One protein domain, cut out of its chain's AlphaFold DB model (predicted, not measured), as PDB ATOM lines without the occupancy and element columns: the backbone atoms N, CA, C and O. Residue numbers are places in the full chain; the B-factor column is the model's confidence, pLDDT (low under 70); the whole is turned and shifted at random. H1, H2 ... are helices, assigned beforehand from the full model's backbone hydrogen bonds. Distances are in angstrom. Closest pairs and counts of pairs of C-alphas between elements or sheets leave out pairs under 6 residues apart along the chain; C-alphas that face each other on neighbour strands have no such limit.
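AT A GLANCE: This is residues 49 to 148 of the 242 residues of an uncharacterized protein of Chroococcidiopsis sp. PCC 6712 (UniProt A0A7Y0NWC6). Two long helices, H2 and H4, pack side by side in opposite directions as the core, and H1 folds back from the start of H2 like the other arm of a narrow V, meeting H2 only near the turn. The short helix H3 sits at the far end, near the last turns of H2, steeply tilted to it and reached through the long unnamed stretch of residues 94 to 107. The printed part has 100 residues with four named helices, H1, H2, H3 and H4 in that order along the chain, and no named strand; the class is all helix. It is only just loose, close to compact, with a radius of gyration of the C-alphas of 15.5 A, and the C-alphas span 47 by 34 by 23 A.

IN THESE COORDINATES: H1 is residues 49 to 65, 25.3 A from first to last C-alpha, and begins with C-alpha 49 at (23.284, 111.531, 46.608). H2 is residues 69 to 93, the longest helix at 25 residues and 36.0 A, and begins with C-alpha 69 at (54.371, 120.184, 40.116). H3 is residues 108 to 116. H4 is residues 125 to 144, 28.1 A long, and ends with C-alpha 144 at (54.052, 125.957, 46.769).

HOW THE PARTS SIT: H1 and H2 form a helical hairpin and run opposite ways at a shallow tilt of 31 degrees. They only just touch, with 3 pairs of C-alphas within 8 A, between residues 64 to 65 of H1 and 72 to 75 of H2; the closest C-alphas are those of Val 64 and Arg 72, 6.0 A apart. Residues 55 to 60 of H1 stand free. H2 and H4 touch with 35 pairs of C-alphas within 8 A, opposite ways at a shallow tilt of 28 degrees, and their closest C-alphas, those of Gly 80 and Gly 133, are 4.0 A apart. H3 is close to H2 but not clearly touching; their closest C-alphas are those of Arg 91 and Phe 115, 7.2 A apart, at a steep tilt of 66 degrees. H1 and H3 are apart. H1 and H4 are only just apart, 8.5 A at their closest C-alphas, and so are H3 and H4, 8.3 A at theirs. In H2, H3 and H4 every O i to N i+4 pair is within hydrogen-bond range; in H1 10 of 13 are.

THE WHOLE: The two C-alphas farthest apart are those of Thr 68 and Ser 106, 48.6 A. The printed part has no cut. The link from H1 to H2 is tight, that from H3 to H4 is short, and that from H2 to H3 is long, with 14 residues. The mean pLDDT of the printed part is 89.9, and residue 49 is the one printed residue under 70.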
ATOM      1  N   ILE A  49      23.229 111.108  48.018       69.25
ATOM      2  CA  ILE A  49      23.284 111.531  46.608       69.25
ATOM      3  C   ILE A  49      24.325 112.642  46.362       69.25
ATOM      4  O   ILE A  49      25.163 112.458  45.476       69.25
ATOM      5  N   PRO A  50      24.362 113.753  47.131       73.69
ATOM      6  CA  PRO A  50      25.376 114.788  46.925       73.69
ATOM      7  C   PRO A  50      26.811 114.288  47.137       73.69
ATOM      8  O   PRO A  50      27.717 114.653  46.387       73.69
ATOM      9  N   TRP A  51      27.031 113.418  48.128       80.69
ATOM     10  CA  TRP A  51      28.371 112.937  48.463       80.69
ATOM     11  C   TRP A  51      28.957 112.015  47.394       80.69
ATOM     12  O   TRP A  51      30.157 112.084  47.145       80.69
ATOM     13  N   VAL A  52      28.137 111.215  46.704       85.62
ATOM     14  CA  VAL A  52      28.611 110.378  45.585       85.62
ATOM     15  C   VAL A  52      29.208 111.239  44.469       85.62
ATOM     16  O   VAL A  52      30.286 110.924  43.964       85.62
ATOM     17  N   GLY A  53      28.559 112.355  44.124       85.25
ATOM     18  CA  GLY A  53      29.068 113.286  43.112       85.25
ATOM     19  C   GLY A  53      30.410 113.904  43.509       85.25
ATOM     20  O   GLY A  53      31.346 113.931  42.709       85.25
ATOM     21  N   VAL A  54      30.536 114.332  44.768       88.88
ATOM     22  CA  VAL A  54      31.788 114.890  45.306       88.88
ATOM     23  C   VAL A  54      32.907 113.846  45.297       88.88
ATOM     24  O   VAL A  54      34.019 114.146  44.866       88.88
ATOM     25  N   MET A  55      32.615 112.609  45.703       90.06
ATOM     26  CA  MET A  55      33.584 111.509  45.694       90.06
ATOM     27  C   MET A  55      34.049 111.166  44.275       90.06
ATOM     28  O   MET A  55      35.247 110.996  44.050       90.06
ATOM     29  N   ALA A  56      33.134 111.126  43.301       90.81
ATOM     30  CA  ALA A  56      33.477 110.903  41.896       90.81
ATOM     31  C   ALA A  56      34.369 112.026  41.336       90.81
ATOM     32  O   ALA A  56      35.371 111.751  40.671       90.81
ATOM     33  N   CYS A  57      34.065 113.288  41.659       90.44
ATOM     34  CA  CYS A  57      34.913 114.426  41.297       90.44
ATOM     35  C   CYS A  57      36.300 114.330  41.947       90.44
ATOM     36  O   CYS A  57      37.306 114.579  41.288       90.44
ATOM     37  N   GLY A  58      36.368 113.922  43.218       92.25
ATOM     38  CA  GLY A  58      37.624 113.681  43.930       92.25
ATOM     39  C   GLY A  58      38.463 112.575  43.284       92.25
ATOM     40  O   GLY A  58      39.674 112.733  43.127       92.25
ATOM     41  N   TYR A  59      37.826 111.494  42.831       92.25
ATOM     42  CA  TYR A  59      38.502 110.420  42.104       92.25
ATOM     43  C   TYR A  59      39.090 110.919  40.776       92.25
ATOM     44  O   TYR A  59      40.271 110.709  40.504       92.25
ATOM     45  N   ALA A  60      38.309 111.664  39.985       91.81
ATOM     46  CA  ALA A  60      38.797 112.288  38.754       91.81
ATOM     47  C   ALA A  60      39.941 113.287  39.017       91.81
ATOM     48  O   ALA A  60      40.913 113.341  38.259       91.81
ATOM     49  N   PHE A  61      39.865 114.037  40.121       93.00
ATOM     50  CA  PHE A  61      40.913 114.958  40.554       93.00
ATOM     51  C   PHE A  61      42.233 114.245  40.901       93.00
ATOM     52  O   PHE A  61      43.302 114.838  40.741       93.00
ATOM     53  N   GLY A  62      42.208 112.959  41.263       91.56
ATOM     54  CA  GLY A  62      43.416 112.149  41.464       91.56
ATOM     55  C   GLY A  62      44.387 112.192  40.272       91.56
ATOM     56  O   GLY A  62      45.600 112.265  40.466       91.56
ATOM     57  N   ASN A  63      43.874 112.287  39.040       91.31
ATOM     58  CA  ASN A  63      44.694 112.428  37.828       91.31
ATOM     59  C   ASN A  63      45.425 113.777  37.721       91.31
ATOM     60  O   ASN A  63      46.398 113.903  36.980       91.31
ATOM     61  N   VAL A  64      44.963 114.816  38.419       91.81
ATOM     62  CA  VAL A  64      45.666 116.105  38.503       91.81
ATOM     63  C   VAL A  64      46.854 115.992  39.456       91.81
ATOM     64  O   VAL A  64      47.894 116.608  39.216       91.81
ATOM     65  N   LEU A  65      46.738 115.165  40.500       91.06
ATOM     66  CA  LEU A  65      47.798 114.975  41.489       91.06
ATOM     67  C   LEU A  65      49.025 114.247  40.923       91.06
ATOM     68  O   LEU A  65      50.138 114.505  41.381       91.06
ATOM     69  N   THR A  66      48.853 113.421  39.887       92.75
ATOM     70  CA  THR A  66      49.949 112.718  39.194       92.75
ATOM     71  C   THR A  66      50.706 113.588  38.185       92.75
ATOM     72  O   THR A  66      51.758 113.184  37.690       92.75
ATOM     73  N   LYS A  67      50.210 114.794  37.878       93.25
ATOM     74  CA  LYS A  67      50.873 115.722  36.953       93.25
ATOM     75  C   LYS A  67      52.136 116.329  37.564       93.25
ATOM     76  O   LYS A  67      52.388 116.267  38.769       93.25
ATOM     77  N   THR A  68      52.927 116.976  36.710       95.12
ATOM     78  CA  THR A  68      54.103 117.743  37.142       95.12
ATOM     79  C   THR A  68      53.708 118.840  38.137       95.12
ATOM     80  O   THR A  68      52.609 119.396  38.064       95.12
ATOM     81  N   LYS A  69      54.619 119.186  39.058       92.19
ATOM     82  CA  LYS A  69      54.371 120.184  40.116       92.19
ATOM     83  C   LYS A  69      53.819 121.504  39.561       92.19
ATOM     84  O   LYS A  69      52.859 122.052  40.093       92.19
ATOM     85  N   THR A  70      54.391 122.000  38.466       93.94
ATOM     86  CA  THR A  70      53.973 123.260  37.829       93.94
ATOM     87  C   THR A  70      52.540 123.195  37.299       93.94
ATOM     88  O   THR A  70      51.756 124.117  37.519       93.94
ATOM     89  N   GLN A  71      52.171 122.092  36.644       94.00
ATOM     90  CA  GLN A  71      50.810 121.867  36.156       94.00
ATOM     91  C   GLN A  71      49.823 121.714  37.316       94.00
ATOM     92  O   GLN A  71      48.759 122.329  37.292       94.00
ATOM     93  N   ARG A  72      50.178 120.938  38.344       94.81
ATOM     94  CA  ARG A  72      49.330 120.702  39.517       94.81
ATOM     95  C   ARG A  72      49.014 121.993  40.269       94.81
ATOM     96  O   ARG A  72      47.846 122.274  40.514       94.81
ATOM     97  N   LEU A  73      50.019 122.832  40.525       95.44
ATOM     98  CA  LEU A  73      49.826 124.147  41.147       95.44
ATOM     99  C   LEU A  73      48.905 125.056  40.320       95.44
ATOM    100  O   LEU A  73      48.049 125.740  40.880       95.44
ATOM    101  N   ARG A  74      49.040 125.046  38.986       95.31
ATOM    102  CA  ARG A  74      48.152 125.812  38.098       95.31
ATOM    103  C   ARG A  74      46.704 125.335  38.209       95.31
ATOM    104  O   ARG A  74      45.810 126.173  38.312       95.31
ATOM    105  N   TRP A  75      46.477 124.022  38.220       95.56
ATOM    106  CA  TRP A  75      45.145 123.443  38.401       95.56
ATOM    107  C   TRP A  75      44.553 123.778  39.771       95.56
ATOM    108  O   TRP A  75      43.437 124.282  39.823       95.56
ATOM    109  N   LEU A  76      45.305 123.583  40.859       95.56
ATOM    110  CA  LEU A  76      44.860 123.898  42.222       95.56
ATOM    111  C   LEU A  76      44.451 125.368  42.366       95.56
ATOM    112  O   LEU A  76      43.372 125.668  42.869       95.56
ATOM    113  N   ARG A  77      45.281 126.291  41.866       96.44
ATOM    114  CA  ARG A  77      44.979 127.726  41.905       96.44
ATOM    115  C   ARG A  77      43.747 128.074  41.071       96.44
ATOM    116  O   ARG A  77      42.910 128.842  41.533       96.44
ATOM    117  N   SER A  78      43.647 127.533  39.856       96.19
ATOM    118  CA  SER A  78      42.551 127.854  38.930       96.19
ATOM    119  C   SER A  78      41.217 127.303  39.428       96.19
ATOM    120  O   SER A  78      40.225 128.023  39.422       96.19
ATOM    121  N   LEU A  79      41.197 126.060  39.920       96.06
ATOM    122  CA  LEU A  79      40.006 125.454  40.519       96.06
ATOM    123  C   LEU A  79      39.624 126.152  41.825       96.06
ATOM    124  O   LEU A  79      38.456 126.468  42.016       96.06
ATOM    125  N   GLY A  80      40.592 126.455  42.694       96.38
ATOM    126  CA  GLY A  80      40.337 127.152  43.955       96.38
ATOM    127  C   GLY A  80      39.667 128.511  43.746       96.38
ATOM    128  O   GLY A  80      38.581 128.759  44.269       96.38
ATOM    129  N   TRP A  81      40.262 129.364  42.905       97.62
ATOM    130  CA  TRP A  81      39.674 130.665  42.576       97.62
ATOM    131  C   TRP A  81      38.387 130.554  41.762       97.62
ATOM    132  O   TRP A  81      37.464 131.319  42.017       97.62
ATOM    133  N   GLY A  82      38.288 129.602  40.831       97.25
ATOM    134  CA  GLY A  82      37.074 129.384  40.045       97.25
ATOM    135  C   GLY A  82      35.873 129.006  40.914       97.25
ATOM    136  O   GLY A  82      34.779 129.534  40.716       97.25
ATOM    137  N   LEU A  83      36.076 128.151  41.920       96.50
ATOM    138  CA  LEU A  83      35.020 127.744  42.849       96.50
ATOM    139  C   LEU A  83      34.648 128.862  43.826       96.50
ATOM    140  O   LEU A  83      33.462 129.085  44.050       96.50
ATOM    141  N   ILE A  84      35.624 129.609  44.354       96.75
ATOM    142  CA  ILE A  84      35.352 130.764  45.227       96.75
ATOM    143  C   ILE A  84      34.623 131.864  44.456       96.75
ATOM    144  O   ILE A  84      33.652 132.424  44.954       96.75
ATOM    145  N   PHE A  85      35.049 132.157  43.228       96.75
ATOM    146  CA  PHE A  85      34.363 133.123  42.378       96.75
ATOM    147  C   PHE A  85      32.926 132.677  42.086       96.75
ATOM    148  O   PHE A  85      31.994 133.453  42.277       96.75
ATOM    149  N   SER A  86      32.733 131.405  41.721       94.81
ATOM    150  CA  SER A  86      31.395 130.830  41.523       94.81
ATOM    151  C   SER A  86      30.542 130.920  42.790       94.81
ATOM    152  O   SER A  86      29.362 131.247  42.702       94.81
ATOM    153  N   PHE A  87      31.131 130.689  43.968       94.88
ATOM    154  CA  PHE A  87      30.458 130.873  45.251       94.88
ATOM    155  C   PHE A  87      30.002 132.320  45.439       94.88
ATOM    156  O   PHE A  87      28.830 132.542  45.718       94.88
ATOM    157  N   VAL A  88      30.887 133.301  45.246       94.31
ATOM    158  CA  VAL A  88      30.550 134.722  45.414       94.31
ATOM    159  C   VAL A  88      29.448 135.150  44.446       94.31
ATOM    160  O   VAL A  88      28.536 135.860  44.855       94.31
ATOM    161  N   VAL A  89      29.487 134.693  43.191       94.00
ATOM    162  CA  VAL A  89      28.455 135.005  42.189       94.00
ATOM    163  C   VAL A  89      27.110 134.391  42.576       94.00
ATOM    164  O   VAL A  89      26.113 135.102  42.662       94.00
ATOM    165  N   ILE A  90      27.075 133.086  42.853       91.19
ATOM    166  CA  ILE A  90      25.835 132.378  43.198       91.19
ATOM    167  C   ILE A  90      25.250 132.927  44.502       91.19
ATOM    168  O   ILE A  90      24.060 133.239  44.569       91.19
ATOM    169  N   ARG A  91      26.094 133.111  45.524       91.31
ATOM    170  CA  ARG A  91      25.671 133.638  46.823       91.31
ATOM    171  C   ARG A  91      25.265 135.106  46.720       91.31
ATOM    172  O   ARG A  91      24.288 135.489  47.347       91.31
ATOM    173  N   GLY A  92      25.929 135.906  45.888       88.19
ATOM    174  CA  GLY A  92      25.569 137.302  45.628       88.19
ATOM    175  C   GLY A  92      24.193 137.465  44.975       88.19
ATOM    176  O   GLY A  92      23.456 138.369  45.350       88.19
ATOM    177  N   ILE A  93      23.818 136.561  44.061       89.62
ATOM    178  CA  ILE A  93      22.478 136.534  43.444       89.62
ATOM    179  C   ILE A  93      21.403 136.138  44.471       89.62
ATOM    180  O   ILE A  93      20.263 136.574  44.363       89.62
ATOM    181  N   ASN A  94      21.765 135.333  45.476       87.75
ATOM    182  CA  ASN A  94      20.915 134.944  46.608       87.75
ATOM    183  C   ASN A  94      19.601 134.216  46.240       87.75
ATOM    184  O   ASN A  94      18.697 134.120  47.062       87.75
ATOM    185  N   LEU A  95      19.493 133.699  45.010       82.06
ATOM    186  CA  LEU A  95      18.320 132.954  44.522       82.06
ATOM    187  C   LEU A  95      18.525 131.434  44.524       82.06
ATOM    188  O   LEU A  95      17.560 130.681  44.586       82.06
ATOM    189  N   TYR A  96      19.770 130.974  44.394       81.31
ATOM    190  CA  TYR A  96      20.102 129.565  44.184       81.31
ATOM    191  C   TYR A  96      21.386 129.187  44.927       81.31
ATOM    192  O   TYR A  96      22.199 130.041  45.269       81.31
ATOM    193  N   GLY A  97      21.589 127.887  45.147       78.62
ATOM    194  CA  GLY A  97      22.833 127.320  45.666       78.62
ATOM    195  C   GLY A  97      22.846 127.048  47.168       78.62
ATOM    196  O   GLY A  97      23.617 126.195  47.603       78.62
ATOM    197  N   ASP A  98      21.966 127.685  47.935       83.62
ATOM    198  CA  ASP A  98      21.706 127.380  49.340       83.62
ATOM    199  C   ASP A  98      20.196 127.486  49.613       83.62
ATOM    200  O   ASP A  98      19.566 128.383  49.049       83.62
ATOM    201  N   PRO A  99      19.594 126.581  50.411       80.88
ATOM    202  CA  PRO A  99      18.175 126.672  50.751       80.88
ATOM    203  C   PRO A  99      17.848 127.908  51.600       80.88
ATOM    204  O   PRO A  99      16.716 128.382  51.548       80.88
ATOM    205  N   GLU A 100      18.816 128.441  52.356       82.56
ATOM    206  CA  GLU A 100      18.613 129.623  53.188       82.56
ATOM    207  C   GLU A 100      19.327 130.842  52.571       82.56
ATOM    208  O   GLU A 100      20.569 130.914  52.535       82.56
ATOM    209  N   PRO A 101      18.569 131.822  52.043       85.88
ATOM    210  CA  PRO A 101      19.156 133.041  51.511       85.88
ATOM    211  C   PRO A 101      19.836 133.822  52.639       85.88
ATOM    212  O   PRO A 101      19.329 133.908  53.757       85.88
ATOM    213  N   TRP A 102      20.998 134.408  52.354       88.44
ATOM    214  CA  TRP A 102      21.645 135.284  53.328       88.44
ATOM    215  C   TRP A 102      20.843 136.580  53.468       88.44
ATOM    216  O   TRP A 102      20.135 137.001  52.549       88.44
ATOM    217  N   SER A 103      20.953 137.221  54.627       87.56
ATOM    218  CA  SER A 103      20.227 138.451  54.942       87.56
ATOM    219  C   SER A 103      21.163 139.509  55.509       87.56
ATOM    220  O   SER A 103      22.190 139.205  56.124       87.56
ATOM    221  N   VAL A 104      20.807 140.776  55.298       89.88
ATOM    222  CA  VAL A 104      21.518 141.897  55.916       89.88
ATOM    223  C   VAL A 104      21.209 141.897  57.409       89.88
ATOM    224  O   VAL A 104      20.051 141.912  57.819       89.88
ATOM    225  N   GLN A 105      22.261 141.859  58.219       91.81
ATOM    226  CA  GLN A 105      22.181 141.837  59.674       91.81
ATOM    227  C   GLN A 105      22.505 143.219  60.247       91.81
ATOM    228  O   GLN A 105      23.102 144.063  59.583       91.81
ATOM    229  N   SER A 106      22.179 143.426  61.523       88.62
ATOM    230  CA  SER A 106      22.425 144.693  62.235       88.62
ATOM    231  C   SER A 106      23.888 145.144  62.229       88.62
ATOM    232  O   SER A 106      24.166 146.338  62.189       88.62
ATOM    233  N   ASN A 107      24.825 144.194  62.235       91.94
ATOM    234  CA  ASN A 107      26.256 144.470  62.184       91.94
ATOM    235  C   ASN A 107      26.839 143.990  60.854       91.94
ATOM    236  O   ASN A 107      26.535 142.884  60.398       91.94
ATOM    237  N   PHE A 108      27.779 144.759  60.297       90.06
ATOM    238  CA  PHE A 108      28.519 144.379  59.089       90.06
ATOM    239  C   PHE A 108      29.156 142.985  59.213       90.06
ATOM    240  O   PHE A 108      28.965 142.129  58.353       90.06
ATOM    241  N   TRP A 109      29.810 142.701  60.343       91.62
ATOM    242  CA  TRP A 109      30.392 141.384  60.618       91.62
ATOM    243  C   TRP A 109      29.353 140.262  60.644       91.62
ATOM    244  O   TRP A 109      29.584 139.203  60.071       91.62
ATOM    245  N   LYS A 110      28.180 140.498  61.246       87.19
ATOM    246  CA  LYS A 110      27.083 139.516  61.246       87.19
ATOM    247  C   LYS A 110      26.544 139.278  59.835       87.19
ATOM    248  O   LYS A 110      26.160 138.159  59.523       87.19
ATOM    249  N   THR A 111      26.570 140.296  58.976       88.31
ATOM    250  CA  THR A 111      26.178 140.173  57.565       88.31
ATOM    251  C   THR A 111      27.180 139.318  56.791       88.31
ATOM    252  O   THR A 111      26.773 138.418  56.064       88.31
ATOM    253  N   ILE A 112      28.488 139.508  57.011       90.25
ATOM    254  CA  ILE A 112      29.521 138.626  56.440       90.25
ATOM    255  C   ILE A 112      29.336 137.185  56.929       90.25
ATOM    256  O   ILE A 112      29.394 136.252  56.130       90.25
ATOM    257  N   LEU A 113      29.087 136.992  58.228       88.25
ATOM    258  CA  LEU A 113      28.819 135.663  58.776       88.25
ATOM    259  C   LEU A 113      27.575 135.041  58.130       88.25
ATOM    260  O   LEU A 113      27.627 133.878  57.754       88.25
ATOM    261  N   SER A 114      26.497 135.809  57.938       87.06
ATOM    262  CA  SER A 114      25.293 135.348  57.234       87.06
ATOM    263  C   SER A 114      25.587 134.955  55.782       87.06
ATOM    264  O   SER A 114      25.090 133.935  55.316       87.06
ATOM    265  N   PHE A 115      26.447 135.703  55.087       88.94
ATOM    266  CA  PHE A 115      26.848 135.401  53.713       88.94
ATOM    267  C   PHE A 115      27.606 134.069  53.599       88.94
ATOM    268  O   PHE A 115      27.337 133.275  52.696       88.94
ATOM    269  N   ILE A 116      28.538 133.809  54.524       88.00
ATOM    270  CA  ILE A 116      29.370 132.592  54.540       88.00
ATOM    271  C   ILE A 116      28.619 131.397  55.155       88.00
ATOM    272  O   ILE A 116      28.957 130.246  54.874       88.00
ATOM    273  N   ASN A 117      27.585 131.644  55.959       88.75
ATOM    274  CA  ASN A 117      26.759 130.598  56.547       88.75
ATOM    275  C   ASN A 117      25.987 129.846  55.452       88.75
ATOM    276  O   ASN A 117      25.094 130.409  54.819       88.75
ATOM    277  N   CYS A 118      26.362 128.588  55.218       87.44
ATOM    278  CA  CYS A 118      25.782 127.717  54.194       87.44
ATOM    279  C   CYS A 118      25.358 126.380  54.815       87.44
ATOM    280  O   CYS A 118      26.023 125.877  55.728       87.44
ATOM    281  N   TYR A 119      24.303 125.762  54.282       83.19
ATOM    282  CA  TYR A 119      23.809 124.473  54.764       83.19
ATOM    283  C   TYR A 119      24.806 123.345  54.513       83.19
ATOM    284  O   TYR A 119      25.164 123.018  53.381       83.19
ATOM    285  N   LYS A 120      25.220 122.702  55.606       81.25
ATOM    286  CA  LYS A 120      26.155 121.574  55.581       81.25
ATOM    287  C   LYS A 120      25.464 120.222  55.380       81.25
ATOM    288  O   LYS A 120      26.058 119.319  54.789       81.25
ATOM    289  N   TYR A 121      24.239 120.064  55.882       76.94
ATOM    290  CA  TYR A 121      23.501 118.797  55.866       76.94
ATOM    291  C   TYR A 121      22.019 119.032  55.525       76.94
ATOM    292  O   TYR A 121      21.285 119.511  56.388       76.94
ATOM    293  N   PRO A 122      21.559 118.689  54.303       76.50
ATOM    294  CA  PRO A 122      22.344 118.246  53.140       76.50
ATOM    295  C   PRO A 122      23.370 119.292  52.677       76.50
ATOM    296  O   PRO A 122      23.122 120.481  52.859       76.50
ATOM    297  N   PRO A 123      24.514 118.883  52.091       82.31
ATOM    298  CA  PRO A 123      25.508 119.840  51.624       82.31
ATOM    299  C   PRO A 123      24.922 120.649  50.469       82.31
ATOM    300  O   PRO A 123      24.565 120.094  49.425       82.31
ATOM    301  N   SER A 124      24.813 121.959  50.665       87.19
ATOM    302  CA  SER A 124      24.372 122.876  49.623       87.19
ATOM    303  C   SER A 124      25.457 123.060  48.560       87.19
ATOM    304  O   SER A 124      26.646 122.813  48.795       87.19
ATOM    305  N   LEU A 125      25.067 123.494  47.359       88.12
ATOM    306  CA  LEU A 125      26.037 123.791  46.305       88.12
ATOM    307  C   LEU A 125      26.994 124.901  46.762       88.12
ATOM    308  O   LEU A 125      28.201 124.777  46.581       88.12
ATOM    309  N   ALA A 126      26.468 125.945  47.406       89.75
ATOM    310  CA  ALA A 126      27.257 127.039  47.960       89.75
ATOM    311  C   ALA A 126      28.265 126.533  49.003       89.75
ATOM    312  O   ALA A 126      29.444 126.887  48.928       89.75
ATOM    313  N   TYR A 127      27.835 125.634  49.898       90.44
ATOM    314  CA  TYR A 127      28.710 124.982  50.872       90.44
ATOM    315  C   TYR A 127      29.850 124.212  50.189       90.44
ATOM    316  O   TYR A 127      31.014 124.355  50.572       90.44
ATOM    317  N   LEU A 128      29.559 123.430  49.144       91.56
ATOM    318  CA  LEU A 128      30.586 122.693  48.398       91.56
ATOM    319  C   LEU A 128      31.568 123.625  47.679       91.56
ATOM    320  O   LEU A 128      32.773 123.390  47.730       91.56
ATOM    321  N   LEU A 129      31.081 124.692  47.042       93.50
ATOM    322  CA  LEU A 129      31.921 125.636  46.303       93.50
ATOM    323  C   LEU A 129      32.933 126.339  47.211       93.50
ATOM    324  O   LEU A 129      34.126 126.351  46.899       93.50
ATOM    325  N   ILE A 130      32.486 126.889  48.344       94.69
ATOM    326  CA  ILE A 130      33.390 127.607  49.248       94.69
ATOM    327  C   ILE A 130      34.375 126.656  49.933       94.69
ATOM    328  O   ILE A 130      35.567 126.951  50.000       94.69
ATOM    329  N   THR A 131      33.917 125.484  50.387       93.62
ATOM    330  CA  THR A 131      34.780 124.535  51.109       93.62
ATOM    331  C   THR A 131      35.814 123.876  50.200       93.62
ATOM    332  O   THR A 131      36.990 123.821  50.564       93.62
ATOM    333  N   LEU A 132      35.427 123.435  48.998       94.06
ATOM    334  CA  LEU A 132      36.365 122.883  48.015       94.06
ATOM    335  C   LEU A 132      37.287 123.966  47.443       94.06
ATOM    336  O   LEU A 132      38.480 123.721  47.274       94.06
ATOM    337  N   GLY A 133      36.763 125.168  47.192       95.56
ATOM    338  CA  GLY A 133      37.552 126.300  46.712       95.56
ATOM    339  C   GLY A 133      38.670 126.681  47.683       95.56
ATOM    340  O   GLY A 133      39.841 126.734  47.295       95.56
ATOM    341  N   LEU A 134      38.333 126.853  48.967       96.31
ATOM    342  CA  LEU A 134      39.318 127.080  50.028       96.31
ATOM    343  C   LEU A 134      40.267 125.888  50.180       96.31
ATOM    344  O   LEU A 134      41.475 126.090  50.280       96.31
ATOM    345  N   GLY A 135      39.754 124.656  50.125       94.81
ATOM    346  CA  GLY A 135      40.567 123.441  50.180       94.81
ATOM    347  C   GLY A 135      41.652 123.398  49.098       94.81
ATOM    348  O   GLY A 135      42.819 123.158  49.408       94.81
ATOM    349  N   PHE A 136      41.313 123.702  47.842       95.94
ATOM    350  CA  PHE A 136      42.295 123.743  46.754       95.94
ATOM    351  C   PHE A 136      43.310 124.879  46.895       95.94
ATOM    352  O   PHE A 136      44.483 124.670  46.587       95.94
ATOM    353  N   LEU A 137      42.906 126.058  47.382       96.19
ATOM    354  CA  LEU A 137      43.853 127.148  47.640       96.19
ATOM    355  C   LEU A 137      44.800 126.828  48.800       96.19
ATOM    356  O   LEU A 137      45.995 127.100  48.703       96.19
ATOM    357  N   ILE A 138      44.296 126.204  49.864       94.44
ATOM    358  CA  ILE A 138      45.116 125.731  50.981       94.44
ATOM    359  C   ILE A 138      46.129 124.692  50.481       94.44
ATOM    360  O   ILE A 138      47.320 124.809  50.767       94.44
ATOM    361  N   LEU A 139      45.692 123.727  49.664       92.56
ATOM    362  CA  LEU A 139      46.586 122.752  49.030       92.56
ATOM    363  C   LEU A 139      47.622 123.417  48.113       92.56
ATOM    364  O   LEU A 139      48.795 123.053  48.157       92.56
ATOM    365  N   TYR A 140      47.221 124.418  47.324       94.69
ATOM    366  CA  TYR A 140      48.141 125.208  46.501       94.69
ATOM    367  C   TYR A 140      49.231 125.866  47.355       94.69
ATOM    368  O   TYR A 140      50.416 125.764  47.030       94.69
ATOM    369  N   VAL A 141      48.848 126.504  48.464       93.50
ATOM    370  CA  VAL A 141      49.784 127.165  49.382       93.50
ATOM    371  C   VAL A 141      50.748 126.145  49.989       93.50
ATOM    372  O   VAL A 141      51.960 126.325  49.858       93.50
ATOM    373  N   PHE A 142      50.242 125.041  50.544       90.12
ATOM    374  CA  PHE A 142      51.065 123.978  51.135       90.12
ATOM    375  C   PHE A 142      52.016 123.296  50.149       90.12
ATOM    376  O   PHE A 142      53.087 122.834  50.534       90.12
ATOM    377  N   GLU A 143      51.645 123.207  48.875       90.12
ATOM    378  CA  GLU A 143      52.510 122.607  47.864       90.12
ATOM    379  C   GLU A 143      53.548 123.605  47.312       90.12
ATOM    380  O   GLU A 143      54.680 123.236  46.951       90.12
ATOM    381  N   SER A 144      53.176 124.884  47.239       89.38
ATOM    382  CA  SER A 144      54.052 125.957  46.769       89.38
ATOM    383  C   SER A 144      55.151 126.295  47.778       89.38
ATOM    384  O   SER A 144      56.291 126.521  47.373       89.38
ATOM    385  N   GLN A 145      54.838 126.267  49.076       87.75
ATOM    386  CA  GLN A 145      55.727 126.691  50.153       87.75
ATOM    387  C   GLN A 145      55.854 125.609  51.226       87.75
ATOM    388  O   GLN A 145      54.896 124.918  51.562       87.75
ATOM    389  N   ARG A 146      57.054 125.472  51.800       82.00
ATOM    390  CA  ARG A 146      57.271 124.615  52.969       82.00
ATOM    391  C   ARG A 146      57.087 125.439  54.232       82.00
ATOM    392  O   ARG A 146      57.825 126.392  54.454       82.00
ATOM    393  N   PHE A 147      56.154 125.024  55.075       84.62
ATOM    394  CA  PHE A 147      55.882 125.682  56.344       84.62
ATOM    395  C   PHE A 147      56.330 124.798  57.512       84.62
ATOM    396  O   PHE A 147      55.615 123.860  57.875       84.62
ATOM    397  N   PRO A 148      57.493 125.075  58.129       80.75
ATOM    398  CA  PRO A 148      57.993 124.268  59.240       80.75
ATOM    399  C   PRO A 148      57.079 124.340  60.472       80.75
ATOM    400  O   PRO A 148      56.966 123.359  61.200       80.75
TER     401      PRO A 148